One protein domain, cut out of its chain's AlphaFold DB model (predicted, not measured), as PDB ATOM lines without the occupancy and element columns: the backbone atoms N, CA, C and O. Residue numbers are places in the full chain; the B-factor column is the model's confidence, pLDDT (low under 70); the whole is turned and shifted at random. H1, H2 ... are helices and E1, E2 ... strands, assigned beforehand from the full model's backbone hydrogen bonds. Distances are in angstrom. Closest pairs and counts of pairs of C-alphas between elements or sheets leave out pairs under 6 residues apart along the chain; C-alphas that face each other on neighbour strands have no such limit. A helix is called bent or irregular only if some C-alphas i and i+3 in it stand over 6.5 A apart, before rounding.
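Overview. This is residues 153 to 284 of the 608 residues of the protein "Plasmid stability protein" of Janthinobacterium sp. S3M3 (UniProt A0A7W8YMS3). What shape is this? A bent, twisted three-stranded sheet makes one end, with the helical hairpin of H3 and H4 packed on one face; the long helix H5 runs away from it, and H1 and H2 pack on H5. What builds it? The printed part has 132 residues with H1 H2 H3 H4 E1 E2 E3 H5 along the chain, mixed helices and strands; the sheet E1 - E2 - E3 is a meander, each strand the antiparallel neighbour of the one before. It is only just compact, close to loose, with a radius of gyration of the C-alphas of 16.6 A and spans of 53 by 36 by 21 A.

Arrangement. How do the strands pair? E1, residues 221 to 232, and E2, residues 235 to 245, form an antiparallel hairpin, with N 228 and O 239 within hydrogen-bond range at 2.8 A. E2 and E3, residues 251 to 255, form another, with N 242 and O 254 at 2.8 A. Which helices are on the sheet? H3, residues 192 to 201, and H4, residues 204 to 214, lie on the same face and touch, their closest C-alphas Ala 195 and Ala 207 4.1 A apart, at a shallow tilt of 10 degrees, opposite ways. H5, residues 256 to 284, only grazes the sheet with residues 256 to 261. What else touches H5? H1, residues 153 to 168, touches it at a shallow tilt of 19 degrees, the closest C-alphas being Ile 160 and Ile 266, 6.9 A. H2, residues 175 to 189, touches it at a steep tilt of 57 degrees, closest at the C-alphas of Leu 180 and Ile 266, 6.7 A. In these five helices every O i to N i+4 pair is within hydrogen-bond range.

Along the chain. Where are the ends? H1 begins at C-alpha 153 (30.160, -29.610, 10.026), and H5, 41.7 A long, ends at C-alpha 284 (63.885, -19.333, 24.105). Where do strands bend? E1, 27.5 A long, bends by 74 degrees at residue 224, and E2, 29.8 A, by 50 degrees at 238.

Size, cuts and confidence. How far does it reach? The two C-alphas farthest apart, those of Ala 223 and Ala 284, are 53.5 A apart. Is it continuous and confident? The printed part has no cut and no long link; its mean pLDDT is 91.4, and no printed residue is under 70.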
ATOM      1  N   ALA A 153      30.093 -30.889   9.330       74.19
ATOM      2  CA  ALA A 153      30.160 -29.610  10.026       74.19
ATOM      3  C   ALA A 153      30.449 -29.790  11.527       74.19
ATOM      4  O   ALA A 153      31.241 -29.033  12.080       74.19
ATOM      5  N   SER A 154      29.875 -30.811  12.168       82.75
ATOM      6  CA  SER A 154      30.110 -31.126  13.578       82.75
ATOM      7  C   SER A 154      31.511 -31.678  13.826       82.75
ATOM      8  O   SER A 154      32.101 -31.371  14.858       82.75
ATOM      9  N   SER A 155      32.070 -32.475  12.904       86.06
ATOM     10  CA  SER A 155      33.460 -32.939  13.035       86.06
ATOM     11  C   SER A 155      34.452 -31.793  12.866       86.06
ATOM     12  O   SER A 155      35.396 -31.690  13.644       86.06
ATOM     13  N   MET A 156      34.206 -30.890  11.913       87.69
ATOM     14  CA  MET A 156      35.021 -29.689  11.754       87.69
ATOM     15  C   MET A 156      34.948 -28.786  12.992       87.69
ATOM     16  O   MET A 156      35.983 -28.347  13.486       87.69
ATOM     17  N   ASP A 157      33.751 -28.545  13.535       89.88
ATOM     18  CA  ASP A 157      33.578 -27.743  14.753       89.88
ATOM     19  C   ASP A 157      34.307 -28.369  15.955       89.88
ATOM     20  O   ASP A 157      34.997 -27.664  16.689       89.88
ATOM     21  N   TYR A 158      34.261 -29.699  16.102       93.62
ATOM     22  CA  TYR A 158      35.055 -30.411  17.107       93.62
ATOM     23  C   TYR A 158      36.562 -30.152  16.948       93.62
ATOM     24  O   TYR A 158      37.228 -29.824  17.929       93.62
ATOM     25  N   PHE A 159      37.116 -30.256  15.733       93.62
ATOM     26  CA  PHE A 159      38.548 -30.017  15.509       93.62
ATOM     27  C   PHE A 159      38.945 -28.556  15.722       93.62
ATOM     28  O   PHE A 159      39.995 -28.299  16.308       93.62
ATOM     29  N   ILE A 160      38.098 -27.610  15.311       93.94
ATOM     30  CA  ILE A 160      38.301 -26.180  15.562       93.94
ATOM     31  C   ILE A 160      38.330 -25.910  17.069       93.94
ATOM     32  O   ILE A 160      39.276 -25.297  17.555       93.94
ATOM     33  N   ARG A 161      37.354 -26.413  17.831       94.69
ATOM     34  CA  ARG A 161      37.336 -26.243  19.292       94.69
ATOM     35  C   ARG A 161      38.498 -26.950  19.972       94.69
ATOM     36  O   ARG A 161      39.062 -26.433  20.931       94.69
ATOM     37  N   ARG A 162      38.901 -28.121  19.473       95.75
ATOM     38  CA  ARG A 162      40.065 -28.828  20.009       95.75
ATOM     39  C   ARG A 162      41.351 -28.032  19.790       95.75
ATOM     40  O   ARG A 162      42.167 -27.944  20.701       95.75
ATOM     41  N   ALA A 163      41.510 -27.435  18.615       94.75
ATOM     42  CA  ALA A 163      42.610 -26.531  18.314       94.75
ATOM     43  C   ALA A 163      42.580 -25.265  19.187       94.75
ATOM     44  O   ALA A 163      43.620 -24.848  19.681       94.75
ATOM     45  N   GLU A 164      41.402 -24.691  19.448       94.25
ATOM     46  CA  GLU A 164      41.254 -23.566  20.381       94.25
ATOM     47  C   GLU A 164      41.722 -23.928  21.796       94.25
ATOM     48  O   GLU A 164      42.472 -23.157  22.391       94.25
ATOM     49  N   ILE A 165      41.347 -25.103  22.316       94.88
ATOM     50  CA  ILE A 165      41.826 -25.597  23.622       94.88
ATOM     51  C   ILE A 165      43.348 -25.769  23.596       94.88
ATOM     52  O   ILE A 165      44.044 -25.296  24.493       94.88
ATOM     53  N   ASP A 166      43.887 -26.408  22.557       94.06
ATOM     54  CA  ASP A 166      45.333 -26.576  22.402       94.06
ATOM     55  C   ASP A 166      46.050 -25.209  22.434       94.06
ATOM     56  O   ASP A 166      47.023 -25.030  23.169       94.06
ATOM     57  N   MET A 167      45.521 -24.203  21.737       92.75
ATOM     58  CA  MET A 167      46.071 -22.847  21.729       92.75
ATOM     59  C   MET A 167      45.938 -22.111  23.066       92.75
ATOM     60  O   MET A 167      46.891 -21.449  23.484       92.75
ATOM     61  N   GLN A 168      44.801 -22.229  23.756       92.88
ATOM     62  CA  GLN A 168      44.582 -21.632  25.081       92.88
ATOM     63  C   GLN A 168      45.602 -22.136  26.109       92.88
ATOM     64  O   GLN A 168      46.064 -21.370  26.955       92.88
ATOM     65  N   HIS A 169      46.010 -23.398  25.983       93.00
ATOM     66  CA  HIS A 169      47.005 -24.036  26.847       93.00
ATOM     67  C   HIS A 169      48.443 -23.952  26.308       93.00
ATOM     68  O   HIS A 169      49.349 -24.580  26.855       93.00
ATOM     69  N   GLY A 170      48.684 -23.170  25.248       90.00
ATOM     70  CA  GLY A 170      50.013 -22.975  24.658       90.00
ATOM     71  C   GLY A 170      50.581 -24.203  23.935       90.00
ATOM     72  O   GLY A 170      51.778 -24.245  23.650       90.00
ATOM     73  N   LYS A 171      49.748 -25.203  23.623       91.62
ATOM     74  CA  LYS A 171      50.106 -26.416  22.874       91.62
ATOM     75  C   LYS A 171      49.942 -26.173  21.377       91.62
ATOM     76  O   LYS A 171      49.001 -26.637  20.749       91.62
ATOM     77  N   ILE A 172      50.878 -25.431  20.802       88.31
ATOM     78  CA  ILE A 172      50.800 -24.986  19.403       88.31
ATOM     79  C   ILE A 172      50.869 -26.164  18.409       88.31
ATOM     80  O   ILE A 172      50.200 -26.143  17.379       88.31
ATOM     81  N   ASP A 173      51.578 -27.231  18.785       88.81
ATOM     82  CA  ASP A 173      51.646 -28.506  18.054       88.81
ATOM     83  C   ASP A 173      50.674 -29.563  18.617       88.81
ATOM     84  O   ASP A 173      50.893 -30.771  18.495       88.81
ATOM     85  N   GLY A 174      49.616 -29.122  19.301       91.06
ATOM     86  CA  GLY A 174      48.625 -30.009  19.901       91.06
ATOM     87  C   GLY A 174      47.865 -30.857  18.865       91.06
ATOM     88  O   GLY A 174      47.837 -30.523  17.676       91.06
ATOM     89  N   PRO A 175      47.220 -31.963  19.287       92.25
ATOM     90  CA  PRO A 175      46.517 -32.868  18.376       92.25
ATOM     91  C   PRO A 175      45.440 -32.193  17.512       92.25
ATOM     92  O   PRO A 175      45.277 -32.555  16.350       92.25
ATOM     93  N   GLY A 176      44.712 -31.213  18.052       92.25
ATOM     94  CA  GLY A 176      43.722 -30.429  17.313       92.25
ATOM     95  C   GLY A 176      44.367 -29.557  16.248       92.25
ATOM     96  O   GLY A 176      43.952 -29.598  15.090       92.25
ATOM     97  N   MET A 177      45.430 -28.835  16.611       93.69
ATOM     98  CA  MET A 177      46.194 -28.021  15.660       93.69
ATOM     99  C   MET A 177      46.795 -28.870  14.537       93.69
ATOM    100  O   MET A 177      46.664 -28.517  13.366       93.69
ATOM    101  N   ALA A 178      47.388 -30.021  14.864       93.06
ATOM    102  CA  ALA A 178      47.952 -30.941  13.878       93.06
ATOM    103  C   ALA A 178      46.899 -31.433  12.870       93.06
ATOM    104  O   ALA A 178      47.168 -31.504  11.665       93.06
ATOM    105  N   VAL A 179      45.682 -31.731  13.339       93.50
ATOM    106  CA  VAL A 179      44.566 -32.089  12.454       93.50
ATOM    107  C   VAL A 179      44.164 -30.905  11.579       93.50
ATOM    108  O   VAL A 179      44.037 -31.093  10.370       93.50
ATOM    109  N   LEU A 180      44.043 -29.688  12.123       93.00
ATOM    110  CA  LEU A 180      43.717 -28.500  11.324       93.00
ATOM    111  C   LEU A 180      44.759 -28.214  10.237       93.00
ATOM    112  O   LEU A 180      44.383 -27.931   9.100       93.00
ATOM    113  N   TYR A 181      46.053 -28.345  10.538       92.75
ATOM    114  CA  TYR A 181      47.115 -28.209   9.536       92.75
ATOM    115  C   TYR A 181      46.966 -29.226   8.407       92.75
ATOM    116  O   TYR A 181      47.052 -28.860   7.234       92.75
ATOM    117  N   LYS A 182      46.704 -30.491   8.750       92.38
ATOM    118  CA  LYS A 182      46.493 -31.557   7.765       92.38
ATOM    119  C   LYS A 182      45.224 -31.333   6.941       92.38
ATOM    120  O   LYS A 182      45.222 -31.587   5.742       92.38
ATOM    121  N   MET A 183      44.152 -30.849   7.564       90.88
ATOM    122  CA  MET A 183      42.910 -30.519   6.870       90.88
ATOM    123  C   MET A 183      43.103 -29.340   5.920       90.88
ATOM    124  O   MET A 183      42.669 -29.424   4.778       90.88
ATOM    125  N   ARG A 184      43.804 -28.281   6.342       92.25
ATOM    126  CA  ARG A 184      44.119 -27.138   5.475       92.25
ATOM    127  C   ARG A 184      45.005 -27.550   4.305       92.25
ATOM    128  O   ARG A 184      44.725 -27.155   3.179       92.25
ATOM    129  N   SER A 185      46.056 -28.333   4.549       91.88
ATOM    130  CA  SER A 185      46.952 -28.781   3.477       91.88
ATOM    131  C   SER A 185      46.243 -29.713   2.498       91.88
ATOM    132  O   SER A 185      46.418 -29.562   1.293       91.88
ATOM    133  N   SER A 186      45.381 -30.607   2.992       90.38
ATOM    134  CA  SER A 186      44.496 -31.422   2.158       90.38
ATOM    135  C   SER A 186      43.528 -30.553   1.356       90.38
ATOM    136  O   SER A 186      43.478 -30.691   0.144       90.38
ATOM    137  N   ALA A 187      42.823 -29.607   1.980       90.38
ATOM    138  CA  ALA A 187      41.889 -28.721   1.287       90.38
ATOM    139  C   ALA A 187      42.579 -27.862   0.214       90.38
ATOM    140  O   ALA A 187      42.020 -27.653  -0.862       90.38
ATOM    141  N   ALA A 188      43.798 -27.389   0.485       90.38
ATOM    142  CA  ALA A 188      44.608 -26.660  -0.483       90.38
ATOM    143  C   ALA A 188      45.054 -27.560  -1.643       90.38
ATOM    144  O   ALA A 188      44.927 -27.162  -2.798       90.38
ATOM    145  N   LYS A 189      45.520 -28.782  -1.347       92.69
ATOM    146  CA  LYS A 189      45.923 -29.763  -2.363       92.69
ATOM    147  C   LYS A 189      44.749 -30.149  -3.266       92.69
ATOM    148  O   LYS A 189      44.915 -30.193  -4.475       92.69
ATOM    149  N   GLU A 190      43.564 -30.341  -2.691       90.25
ATOM    150  CA  GLU A 190      42.347 -30.684  -3.434       90.25
ATOM    151  C   GLU A 190      41.743 -29.499  -4.214       90.25
ATOM    152  O   GLU A 190      40.722 -29.648  -4.879       90.25
ATOM    153  N   GLY A 191      42.307 -28.287  -4.110       92.00
ATOM    154  CA  GLY A 191      41.709 -27.086  -4.701       92.00
ATOM    155  C   GLY A 191      40.338 -26.728  -4.107       92.00
ATOM    156  O   GLY A 191      39.574 -25.974  -4.712       92.00
ATOM    157  N   LEU A 192      40.008 -27.249  -2.918       91.88
ATOM    158  CA  LEU A 192      38.692 -27.109  -2.292       91.88
ATOM    159  C   LEU A 192      38.354 -25.642  -1.997       91.88
ATOM    160  O   LEU A 192      37.214 -25.226  -2.181       91.88
ATOM    161  N   ASN A 193      39.336 -24.840  -1.576       92.56
ATOM    162  CA  ASN A 193      39.115 -23.422  -1.272       92.56
ATOM    163  C   ASN A 193      38.725 -22.622  -2.523       92.56
ATOM    164  O   ASN A 193      37.784 -21.831  -2.469       92.56
ATOM    165  N   GLU A 194      39.402 -22.861  -3.649       94.81
ATOM    166  CA  GLU A 194      39.060 -22.238  -4.934       94.81
ATOM    167  C   GLU A 194      37.680 -22.702  -5.411       94.81
ATOM    168  O   GLU A 194      36.852 -21.885  -5.814       94.81
ATOM    169  N   ALA A 195      37.398 -24.003  -5.296       94.50
ATOM    170  CA  ALA A 195      36.104 -24.564  -5.664       94.50
ATOM    171  C   ALA A 195      34.960 -23.954  -4.839       94.50
ATOM    172  O   ALA A 195      33.946 -23.554  -5.403       94.50
ATOM    173  N   ILE A 196      35.118 -23.805  -3.519       94.81
ATOM    174  CA  ILE A 196      34.106 -23.174  -2.656       94.81
ATOM    175  C   ILE A 196      33.880 -21.708  -3.045       94.81
ATOM    176  O   ILE A 196      32.734 -21.255  -3.049       94.81
ATOM    177  N   GLN A 197      34.935 -20.965  -3.388       95.12
ATOM    178  CA  GLN A 197      34.804 -19.576  -3.842       95.12
ATOM    179  C   GLN A 197      34.022 -19.480  -5.160       95.12
ATOM    180  O   GLN A 197      33.119 -18.650  -5.269       95.12
ATOM    181  N   LEU A 198      34.307 -20.357  -6.125       96.31
ATOM    182  CA  LEU A 198      33.575 -20.426  -7.394       96.31
ATOM    183  C   LEU A 198      32.109 -20.842  -7.183       96.31
ATOM    184  O   LEU A 198      31.204 -20.218  -7.740       96.31
ATOM    185  N   LEU A 199      31.847 -21.802  -6.286       95.31
ATOM    186  CA  LEU A 199      30.482 -22.164  -5.888       95.31
ATOM    187  C   LEU A 199      29.744 -20.984  -5.252       95.31
ATOM    188  O   LEU A 199      28.575 -20.767  -5.554       95.31
ATOM    189  N   ALA A 200      30.402 -20.199  -4.397       94.06
ATOM    190  CA  ALA A 200      29.794 -19.012  -3.798       94.06
ATOM    191  C   ALA A 200      29.424 -17.953  -4.855       94.06
ATOM    192  O   ALA A 200      28.402 -17.286  -4.718       94.06
ATOM    193  N   GLN A 201      30.206 -17.846  -5.933       95.56
ATOM    194  CA  GLN A 201      29.928 -16.970  -7.079       95.56
ATOM    195  C   GLN A 201      28.834 -17.522  -8.012       95.56
ATOM    196  O   GLN A 201      28.289 -16.783  -8.827       95.56
ATOM    197  N   GLY A 202      28.475 -18.802  -7.875       94.25
ATOM    198  CA  GLY A 202      27.500 -19.486  -8.727       94.25
ATOM    199  C   GLY A 202      28.092 -20.170  -9.957       94.25
ATOM    200  O   GLY A 202      27.331 -20.718 -10.752       94.25
ATOM    201  N   ASP A 203      29.419 -20.190 -10.098       96.56
ATOM    202  CA  ASP A 203      30.114 -20.937 -11.146       96.56
ATOM    203  C   ASP A 203      30.306 -22.401 -10.720       96.56
ATOM    204  O   ASP A 203      31.370 -22.825 -10.260       96.56
ATOM    205  N   ASN A 204      29.227 -23.180 -10.829       95.81
ATOM    206  CA  ASN A 204      29.221 -24.587 -10.425       95.81
ATOM    207  C   ASN A 204      30.164 -25.447 -11.284       95.81
ATOM    208  O   ASN A 204      30.842 -26.329 -10.755       95.81
ATOM    209  N   ASP A 205      30.230 -25.179 -12.589       94.50
ATOM    210  CA  ASP A 205      31.045 -25.956 -13.527       94.50
ATOM    211  C   ASP A 205      32.534 -25.652 -13.349       94.50
ATOM    212  O   ASP A 205      33.354 -26.575 -13.313       94.50
ATOM    213  N   GLY A 206      32.895 -24.374 -13.185       95.75
ATOM    214  CA  GLY A 206      34.259 -23.964 -12.868       95.75
ATOM    215  C   GLY A 206      34.731 -24.534 -11.534       95.75
ATOM    216  O   GLY A 206      35.849 -25.050 -11.449       95.75
ATOM    217  N   ALA A 207      33.867 -24.529 -10.513       94.81
ATOM    218  CA  ALA A 207      34.176 -25.113  -9.213       94.81
ATOM    219  C   ALA A 207      34.469 -26.617  -9.288       94.81
ATOM    220  O   ALA A 207      35.492 -27.072  -8.775       94.81
ATOM    221  N   MET A 208      33.592 -27.393  -9.936       94.94
ATOM    222  CA  MET A 208      33.781 -28.842 -10.067       94.94
ATOM    223  C   MET A 208      34.988 -29.174 -10.940       94.94
ATOM    224  O   MET A 208      35.699 -30.133 -10.655       94.94
ATOM    225  N   ARG A 209      35.261 -28.375 -11.978       94.69
ATOM    226  CA  ARG A 209      36.467 -28.534 -12.794       94.69
ATOM    227  C   ARG A 209      37.727 -28.352 -11.952       94.69
ATOM    228  O   ARG A 209      38.554 -29.254 -11.926       94.69
ATOM    229  N   ARG A 210      37.835 -27.244 -11.209       92.81
ATOM    230  CA  ARG A 210      38.990 -26.959 -10.339       92.81
ATOM    231  C   ARG A 210      39.211 -28.031  -9.282       92.81
ATOM    232  O   ARG A 210      40.348 -28.439  -9.058       92.81
ATOM    233  N   PHE A 211      38.129 -28.500  -8.665       92.94
ATOM    234  CA  PHE A 211      38.192 -29.571  -7.679       92.94
ATOM    235  C   PHE A 211      38.670 -30.892  -8.303       92.94
ATOM    236  O   PHE A 211      39.613 -31.498  -7.814       92.94
ATOM    237  N   ASN A 212      38.085 -31.310  -9.431       91.88
ATOM    238  CA  ASN A 212      38.441 -32.570 -10.095       91.88
ATOM    239  C   ASN A 212      39.829 -32.545 -10.775       91.88
ATOM    240  O   ASN A 212      40.413 -33.606 -11.008       91.88
ATOM    241  N   GLU A 213      40.341 -31.365 -11.139       94.00
ATOM    242  CA  GLU A 213      41.680 -31.189 -11.721       94.00
ATOM    243  C   GLU A 213      42.788 -31.345 -10.674       94.00
ATOM    244  O   GLU A 213      43.793 -32.002 -10.950       94.00
ATOM    245  N   ASN A 214      42.599 -30.767  -9.485       91.25
ATOM    246  CA  ASN A 214      43.619 -30.730  -8.433       91.25
ATOM    247  C   ASN A 214      43.469 -31.855  -7.396       91.25
ATOM    248  O   ASN A 214      44.459 -32.267  -6.793       91.25
ATOM    249  N   GLY A 215      42.246 -32.343  -7.184       84.12
ATOM    250  CA  GLY A 215      41.917 -33.311  -6.148       84.12
ATOM    251  C   GLY A 215      42.304 -34.753  -6.446       84.12
ATOM    252  O   GLY A 215      42.233 -35.233  -7.583       84.12
ATOM    253  N   ASP A 216      42.661 -35.470  -5.380       88.44
ATOM    254  CA  ASP A 216      42.737 -36.926  -5.390       88.44
ATOM    255  C   ASP A 216      41.310 -37.518  -5.505       88.44
ATOM    256  O   ASP A 216      41.125 -38.591  -6.086       88.44
ATOM    257  N   MET A 217      40.284 -36.802  -5.012       83.38
ATOM    258  CA  MET A 217      38.871 -37.186  -5.136       83.38
ATOM    259  C   MET A 217      38.254 -36.660  -6.438       83.38
ATOM    260  O   MET A 217      37.812 -35.517  -6.526       83.38
ATOM    261  N   LYS A 218      38.188 -37.523  -7.455       89.38
ATOM    262  CA  LYS A 218      37.639 -37.192  -8.781       89.38
ATOM    263  C   LYS A 218      36.171 -37.593  -8.923       89.38
ATOM    264  O   LYS A 218      35.657 -38.411  -8.171       89.38
ATOM    265  N   GLY A 219      35.506 -37.041  -9.937       87.56
ATOM    266  CA  GLY A 219      34.158 -37.449 -10.345       87.56
ATOM    267  C   GLY A 219      33.026 -36.755  -9.591       87.56
ATOM    268  O   GLY A 219      31.874 -37.170  -9.703       87.56
ATOM    269  N   TRP A 220      33.322 -35.688  -8.848       91.06
ATOM    270  CA  TRP A 220      32.292 -34.924  -8.152       91.06
ATOM    271  C   TRP A 220      31.521 -34.053  -9.143       91.06
ATOM    272  O   TRP A 220      32.106 -33.420 -10.028       91.06
ATOM    273  N   SER A 221      30.198 -34.026  -8.984       94.44
ATOM    274  CA  SER A 221      29.280 -33.234  -9.806       94.44
ATOM    275  C   SER A 221      28.274 -32.486  -8.937       94.44
ATOM    276  O   SER A 221      27.902 -32.948  -7.858       94.44
ATOM    277  N   VAL A 222      27.815 -31.318  -9.387       95.06
ATOM    278  CA  VAL A 222      26.758 -30.573  -8.690       95.06
ATOM    279  C   VAL A 222      25.396 -31.143  -9.083       95.06
ATOM    280  O   VAL A 222      25.025 -31.114 -10.251       95.06
ATOM    281  N   ALA A 223      24.640 -31.643  -8.106       95.25
ATOM    282  CA  ALA A 223      23.275 -32.132  -8.295       95.25
ATOM    283  C   ALA A 223      22.234 -31.008  -8.177       95.25
ATOM    284  O   ALA A 223      21.265 -30.974  -8.932       95.25
ATOM    285  N   SER A 224      22.422 -30.080  -7.235       95.75
ATOM    286  CA  SER A 224      21.560 -28.904  -7.075       95.75
ATOM    287  C   SER A 224      22.327 -27.746  -6.447       95.75
ATOM    288  O   SER A 224      23.209 -27.970  -5.622       95.75
ATOM    289  N   SER A 225      21.956 -26.511  -6.775       96.12
ATOM    290  CA  SER A 225      22.494 -25.297  -6.154       96.12
ATOM    291  C   SER A 225      21.336 -24.341  -5.893       96.12
ATOM    292  O   SER A 225      20.601 -24.003  -6.820       96.12
ATOM    293  N   VAL A 226      21.125 -23.977  -4.628       96.75
ATOM    294  CA  VAL A 226      20.023 -23.109  -4.193       96.75
ATOM    295  C   VAL A 226      20.599 -21.927  -3.429       96.75
ATOM    296  O   VAL A 226      21.416 -22.112  -2.528       96.75
ATOM    297  N   ASP A 227      20.171 -20.716  -3.773       96.88
ATOM    298  CA  ASP A 227      20.565 -19.519  -3.034       96.88
ATOM    299  C   ASP A 227      19.909 -19.508  -1.647       96.88
ATOM    300  O   ASP A 227      18.747 -19.877  -1.469       96.88
ATOM    301  N   GLY A 228      20.663 -19.075  -0.646       94.25
ATOM    302  CA  GLY A 228      20.221 -19.010   0.737       94.25
ATOM    303  C   GLY A 228      20.906 -17.888   1.502       94.25
ATOM    304  O   GLY A 228      21.718 -17.128   0.975       94.25
ATOM    305  N   VAL A 229      20.586 -17.803   2.789       94.56
ATOM    306  CA  VAL A 229      21.210 -16.857   3.716       94.56
ATOM    307  C   VAL A 229      21.761 -17.644   4.895       94.56
ATOM    308  O   VAL A 229      21.041 -18.418   5.521       94.56
ATOM    309  N   PHE A 230      23.047 -17.459   5.185       94.62
ATOM    310  CA  PHE A 230      23.713 -18.023   6.351       94.62
ATOM    311  C   PHE A 230      23.917 -16.924   7.388       94.62
ATOM    312  O   PHE A 230      24.522 -15.897   7.094       94.62
ATOM    313  N   GLU A 231      23.409 -17.122   8.599       94.00
ATOM    314  CA  GLU A 231      23.600 -16.170   9.689       94.00
ATOM    315  C   GLU A 231      24.785 -16.599  10.555       94.00
ATOM    316  O   GLU A 231      24.797 -17.692  11.123       94.00
ATOM    317  N   HIS A 232      25.793 -15.733  10.655       91.50
ATOM    318  CA  HIS A 232      26.969 -15.950  11.487       91.50
ATOM    319  C   HIS A 232      27.277 -14.690  12.290       91.50
ATOM    320  O   HIS A 232      27.405 -13.608  11.721       91.50
ATOM    321  N   ALA A 233      27.378 -14.825  13.616       90.69
ATOM    322  CA  ALA A 233      27.636 -13.711  14.533       90.69
ATOM    323  C   ALA A 233      26.691 -12.502  14.320       90.69
ATOM    324  O   ALA A 233      27.120 -11.352  14.340       90.69
ATOM    325  N   GLY A 234      25.403 -12.763  14.057       93.69
ATOM    326  CA  GLY A 234      24.390 -11.731  13.789       93.69
ATOM    327  C   GLY A 234      24.485 -11.065  12.410       93.69
ATOM    328  O   GLY A 234      23.677 -10.196  12.092       93.69
ATOM    329  N   THR A 235      25.439 -11.471  11.569       95.31
ATOM    330  CA  THR A 235      25.563 -11.001  10.185       95.31
ATOM    331  C   THR A 235      24.952 -12.023   9.236       95.31
ATOM    332  O   THR A 235      25.277 -13.209   9.283       95.31
ATOM    333  N   LYS A 236      24.071 -11.559   8.347       96.31
ATOM    334  CA  LYS A 236      23.472 -12.375   7.285       96.31
ATOM    335  C   LYS A 236      24.380 -12.361   6.060       96.31
ATOM    336  O   LYS A 236      24.517 -11.331   5.406       96.31
ATOM    337  N   LEU A 237      24.995 -13.498   5.759       94.25
ATOM    338  CA  LEU A 237      25.866 -13.701   4.607       94.25
ATOM    339  C   LEU A 237      25.080 -14.404   3.489       94.25
ATOM    340  O   LEU A 237      24.437 -15.426   3.760       94.25
ATOM    341  N   PRO A 238      25.109 -13.905   2.242       94.81
ATOM    342  CA  PRO A 238      24.562 -14.653   1.116       94.81
ATOM    343  C   PRO A 238      25.339 -15.962   0.962       94.81
ATOM    344  O   PRO A 238      26.568 -15.981   1.049       94.81
ATOM    345  N   THR A 239      24.628 -17.067   0.764       96.50
ATOM    346  CA  THR A 239      25.235 -18.392   0.613       96.50
ATOM    347  C   THR A 239      24.583 -19.173  -0.513       96.50
ATOM    348  O   THR A 239      23.448 -18.895  -0.897       96.50
ATOM    349  N   LYS A 240      25.281 -20.193  -1.006       95.38
ATOM    350  CA  LYS A 240      24.696 -21.228  -1.852       95.38
ATOM    351  C   LYS A 240      24.698 -22.549  -1.105       95.38
ATOM    352  O   LYS A 240      25.721 -22.976  -0.567       95.38
ATOM    353  N   ILE A 241      23.537 -23.189  -1.076       94.38
ATOM    354  CA  ILE A 241      23.347 -24.547  -0.586       94.38
ATOM    355  C   ILE A 241      23.510 -25.465  -1.795       94.38
ATOM    356  O   ILE A 241      22.603 -25.611  -2.618       94.38
ATOM    357  N   VAL A 242      24.703 -26.035  -1.926       93.38
ATOM    358  CA  VAL A 242      25.099 -26.866  -3.063       93.38
ATOM    359  C   VAL A 242      25.061 -28.326  -2.640       93.38
ATOM    360  O   VAL A 242      25.790 -28.730  -1.740       93.38
ATOM    361  N   THR A 243      24.235 -29.135  -3.290       94.69
ATOM    362  CA  THR A 243      24.282 -30.591  -3.144       94.69
ATOM    363  C   THR A 243      25.201 -31.138  -4.218       94.69
ATOM    364  O   THR A 243      24.891 -31.047  -5.405       94.69
ATOM    365  N   VAL A 244      26.330 -31.701  -3.808       93.12
ATOM    366  CA  VAL A 244      27.258 -32.416  -4.682       93.12
ATOM    367  C   VAL A 244      26.976 -33.909  -4.616       93.12
ATOM    368  O   VAL A 244      26.630 -34.439  -3.561       93.12
ATOM    369  N   LYS A 245      27.103 -34.581  -5.754       94.31
ATOM    370  CA  LYS A 245      27.026 -36.030  -5.888       94.31
ATOM    371  C   LYS A 245      28.425 -36.548  -6.202       94.31
ATOM    372  O   LYS A 245      29.036 -36.108  -7.178       94.31
ATOM    373  N   ALA A 246      28.919 -37.437  -5.351       92.31
ATOM    374  CA  ALA A 246      30.171 -38.147  -5.563       92.31
ATOM    375  C   ALA A 246      29.998 -39.263  -6.611       92.31
ATOM    376  O   ALA A 246      28.881 -39.580  -7.036       92.31
ATOM    377  N   ASP A 247      31.114 -39.846  -7.040       90.12
ATOM    378  CA  ASP A 247      31.166 -40.938  -8.016       90.12
ATOM    379  C   ASP A 247      30.456 -42.211  -7.521       90.12
ATOM    380  O   ASP A 247      29.768 -42.877  -8.295       90.12
ATOM    381  N   ASP A 248      30.532 -42.484  -6.217       91.69
ATOM    382  CA  ASP A 248      29.814 -43.551  -5.506       91.69
ATOM    383  C   ASP A 248      28.287 -43.335  -5.435       91.69
ATOM    384  O   ASP A 248      27.541 -44.187  -4.949       91.69
ATOM    385  N   GLY A 249      27.805 -42.193  -5.930       91.94
ATOM    386  CA  GLY A 249      26.403 -41.806  -5.930       91.94
ATOM    387  C   GLY A 249      25.913 -41.200  -4.616       91.94
ATOM    388  O   GLY A 249      24.761 -40.756  -4.567       91.94
ATOM    389  N   SER A 250      26.760 -41.129  -3.586       92.50
ATOM    390  CA  SER A 250      26.448 -40.440  -2.338       92.50
ATOM    391  C   SER A 250      26.310 -38.939  -2.579       92.50
ATOM    392  O   SER A 250      27.016 -38.337  -3.393       92.50
ATOM    393  N   THR A 251      25.361 -38.319  -1.886       92.81
ATOM    394  CA  THR A 251      25.131 -36.879  -1.968       92.81
ATOM    395  C   THR A 251      25.564 -36.197  -0.683       92.81
ATOM    396  O   THR A 251      25.394 -36.718   0.421       92.81
ATOM    397  N   ARG A 252      26.147 -35.007  -0.822       89.12
ATOM    398  CA  ARG A 252      26.551 -34.159   0.298       89.12
ATOM    399  C   ARG A 252      26.096 -32.740   0.036       89.12
ATOM    400  O   ARG A 252      26.291 -32.220  -1.056       89.12
ATOM    401  N   THR A 253      25.515 -32.107   1.043       91.56
ATOM    402  CA  THR A 253      25.110 -30.706   0.961       91.56
ATOM    403  C   THR A 253      26.159 -29.829   1.629       91.56
ATOM    404  O   THR A 253      26.552 -30.063   2.771       91.56
ATOM    405  N   LEU A 254      26.614 -28.821   0.897       91.94
ATOM    406  CA  LEU A 254      27.622 -27.849   1.287       91.94
ATOM    407  C   LEU A 254      26.962 -26.474   1.362       91.94
ATOM    408  O   LEU A 254      26.319 -26.032   0.414       91.94
ATOM    409  N   ASN A 255      27.136 -25.788   2.487       94.50
ATOM    410  CA  ASN A 255      26.801 -24.374   2.623       94.50
ATOM    411  C   ASN A 255      28.082 -23.566   2.383       94.50
ATOM    412  O   ASN A 255      29.010 -23.632   3.191       94.50
ATOM    413  N   THR A 256      28.155 -22.841   1.263       94.38
ATOM    414  CA  THR A 256      29.400 -22.186   0.828       94.38
ATOM    415  C   THR A 256      29.872 -21.108   1.801       94.38
ATOM    416  O   THR A 256      31.047 -21.095   2.158       94.38
ATOM    417  N   ALA A 257      28.976 -20.256   2.309       93.75
ATOM    418  CA  ALA A 257      29.334 -19.233   3.295       93.75
ATOM    419  C   ALA A 257      29.806 -19.847   4.620       93.75
ATOM    420  O   ALA A 257      30.794 -19.390   5.189       93.75
ATOM    421  N   GLN A 258      29.145 -20.909   5.093       93.50
ATOM    422  CA  GLN A 258      29.587 -21.620   6.294       93.50
ATOM    423  C   GLN A 258      30.990 -22.206   6.109       93.50
ATOM    424  O   GLN A 258      31.831 -22.062   6.995       93.50
ATOM    425  N   ALA A 259      31.257 -22.834   4.961       91.94
ATOM    426  CA  ALA A 259      32.563 -23.408   4.660       91.94
ATOM    427  C   ALA A 259      33.657 -22.329   4.563       91.94
ATOM    428  O   ALA A 259      34.744 -22.518   5.102       91.94
ATOM    429  N   LEU A 260      33.363 -21.169   3.959       92.94
ATOM    430  CA  LEU A 260      34.290 -20.032   3.915       92.94
ATOM    431  C   LEU A 260      34.609 -19.489   5.312       92.94
ATOM    432  O   LEU A 260      35.776 -19.278   5.626       92.94
ATOM    433  N   VAL A 261      33.597 -19.313   6.167       93.81
ATOM    434  CA  VAL A 261      33.793 -18.861   7.555       93.81
ATOM    435  C   VAL A 261      34.628 -19.868   8.350       93.81
ATOM    436  O   VAL A 261      35.530 -19.477   9.087       93.81
ATOM    437  N   GLN A 262      34.364 -21.167   8.187       91.81
ATOM    438  CA  GLN A 262      35.153 -22.217   8.833       91.81
ATOM    439  C   GLN A 262      36.603 -22.217   8.342       91.81
ATOM    440  O   GLN A 262      37.514 -22.260   9.165       91.81
ATOM    441  N   ASN A 263      36.827 -22.102   7.032       92.06
ATOM    442  CA  ASN A 263      38.170 -22.022   6.461       92.06
ATOM    443  C   ASN A 263      38.926 -20.794   6.974       92.06
ATOM    444  O   ASN A 263      40.060 -20.941   7.418       92.06
ATOM    445  N   GLN A 264      38.287 -19.622   7.007       93.31
ATOM    446  CA  GLN A 264      38.894 -18.411   7.562       93.31
ATOM    447  C   GLN A 264      39.296 -18.613   9.026       93.31
ATOM    448  O   GLN A 264      40.423 -18.316   9.407       93.31
ATOM    449  N   LYS A 265      38.409 -19.199   9.837       93.44
ATOM    450  CA  LYS A 265      38.698 -19.482  11.246       93.44
ATOM    451  C   LYS A 265      39.879 -20.446  11.414       93.44
ATOM    452  O   LYS A 265      40.704 -20.253  12.303       93.44
ATOM    453  N   ILE A 266      39.985 -21.466  10.563       92.94
ATOM    454  CA  ILE A 266      41.126 -22.396  10.551       92.94
ATOM    455  C   ILE A 266      42.423 -21.656  10.201       92.94
ATOM    456  O   ILE A 266      43.448 -21.883  10.844       92.94
ATOM    457  N   GLU A 267      42.394 -20.759   9.214       93.25
ATOM    458  CA  GLU A 267      43.556 -19.947   8.842       93.25
ATOM    459  C   GLU A 267      43.973 -18.977   9.945       93.25
ATOM    460  O   GLU A 267      45.171 -18.836  10.201       93.25
ATOM    461  N   ASP A 268      43.013 -18.363  10.632       94.06
ATOM    462  CA  ASP A 268      43.275 -17.467  11.755       94.06
ATOM    463  C   ASP A 268      43.927 -18.227  12.918       94.06
ATOM    464  O   ASP A 268      44.953 -17.780  13.438       94.06
ATOM    465  N   LEU A 269      43.405 -19.412  13.271       92.62
ATOM    466  CA  LEU A 269      43.992 -20.279  14.303       92.62
ATOM    467  C   LEU A 269      45.410 -20.718  13.930       92.62
ATOM    468  O   LEU A 269      46.323 -20.608  14.744       92.62
ATOM    469  N   ILE A 270      45.631 -21.148  12.685       91.75
ATOM    470  CA  ILE A 270      46.963 -21.522  12.189       91.75
ATOM    471  C   ILE A 270      47.924 -20.330  12.222       91.75
ATOM    472  O   ILE A 270      49.060 -20.457  12.675       91.75
ATOM    473  N   THR A 271      47.480 -19.153  11.793       93.50
ATOM    474  CA  THR A 271      48.313 -17.945  11.782       93.50
ATOM    475  C   THR A 271      48.657 -17.504  13.204       93.50
ATOM    476  O   THR A 271      49.787 -17.105  13.488       93.50
ATOM    477  N   GLN A 272      47.698 -17.569  14.125       90.81
ATOM    478  CA  GLN A 272      47.917 -17.238  15.526       90.81
ATOM    479  C   GLN A 272      48.820 -18.279  16.212       90.81
ATOM    480  O   GLN A 272      49.681 -17.892  17.002       90.81
ATOM    481  N   ALA A 273      48.701 -19.560  15.859       88.62
ATOM    482  CA  ALA A 273      49.630 -20.613  16.259       88.62
ATOM    483  C   ALA A 273      51.066 -20.319  15.787       88.62
ATOM    484  O   ALA A 273      51.976 -20.291  16.609       88.62
ATOM    485  N   GLN A 274      51.265 -19.988  14.508       89.56
ATOM    486  CA  GLN A 274      52.579 -19.617  13.957       89.56
ATOM    487  C   GLN A 274      53.176 -18.371  14.631       89.56
ATOM    488  O   GLN A 274      54.346 -18.338  15.001       89.56
ATOM    489  N   LYS A 275      52.361 -17.341  14.887       88.56
ATOM    490  CA  LYS A 275      52.812 -16.178  15.671       88.56
ATOM    491  C   LYS A 275      53.194 -16.573  17.100       88.56
ATOM    492  O   LYS A 275      54.107 -15.986  17.681       88.56
ATOM    493  N   GLY A 276      52.496 -17.550  17.674       82.25
ATOM    494  CA  GLY A 276      52.812 -18.126  18.974       82.25
ATOM    495  C   GLY A 276      54.173 -18.825  18.992       82.25
ATOM    496  O   GLY A 276      54.944 -18.574  19.921       82.25
ATOM    497  N   THR A 277      54.493 -19.639  17.974       78.88
ATOM    498  CA  THR A 277      55.795 -20.320  17.870       78.88
ATOM    499  C   THR A 277      56.919 -19.313  17.723       78.88
ATOM    500  O   THR A 277      57.863 -19.356  18.500       78.88
ATOM    501  N   ASP A 278      56.766 -18.315  16.848       75.94
ATOM    502  CA  ASP A 278      57.791 -17.286  16.642       75.94
ATOM    503  C   ASP A 278      58.109 -16.527  17.940       75.94
ATOM    504  O   ASP A 278      59.257 -16.188  18.234       75.94
ATOM    505  N   MET A 279      57.084 -16.249  18.751       73.00
ATOM    506  CA  MET A 279      57.260 -15.585  20.042       73.00
ATOM    507  C   MET A 279      57.856 -16.518  21.101       73.00
ATOM    508  O   MET A 279      58.623 -16.052  21.949       73.00
ATOM    509  N   ALA A 280      57.521 -17.810  21.079       74.00
ATOM    510  CA  ALA A 280      58.119 -18.812  21.954       74.00
ATOM    511  C   ALA A 280      59.609 -19.008  21.635       74.00
ATOM    512  O   ALA A 280      60.431 -18.945  22.550       74.00
ATOM    513  N   ASP A 281      59.958 -19.113  20.355       72.12
ATOM    514  CA  ASP A 281      61.332 -19.243  19.869       72.12
ATOM    515  C   ASP A 281      62.154 -18.007  20.231       72.12
ATOM    516  O   ASP A 281      63.199 -18.120  20.868       72.12
ATOM    517  N   ARG A 282      61.625 -16.798  20.000       71.69
ATOM    518  CA  ARG A 282      62.283 -15.553  20.442       71.69
ATOM    519  C   ARG A 282      62.529 -15.513  21.950       71.69
ATOM    520  O   ARG A 282      63.551 -14.990  22.396       71.69
ATOM    521  N   ARG A 283      61.608 -16.037  22.768       73.94
ATOM    522  CA  ARG A 283      61.795 -16.120  24.231       73.94
ATOM    523  C   ARG A 283      62.842 -17.165  24.610       73.94
ATOM    524  O   ARG A 283      63.609 -16.921  25.550       73.94
ATOM    525  N   ALA A 284      62.874 -18.301  23.918       73.12
ATOM    526  CA  ALA A 284      63.885 -19.333  24.105       73.12
ATOM    527  C   ALA A 284      65.274 -18.786  23.752       73.12
ATOM    528  O   ALA A 284      66.176 -18.850  24.589       73.12
TER     529      ALA A 284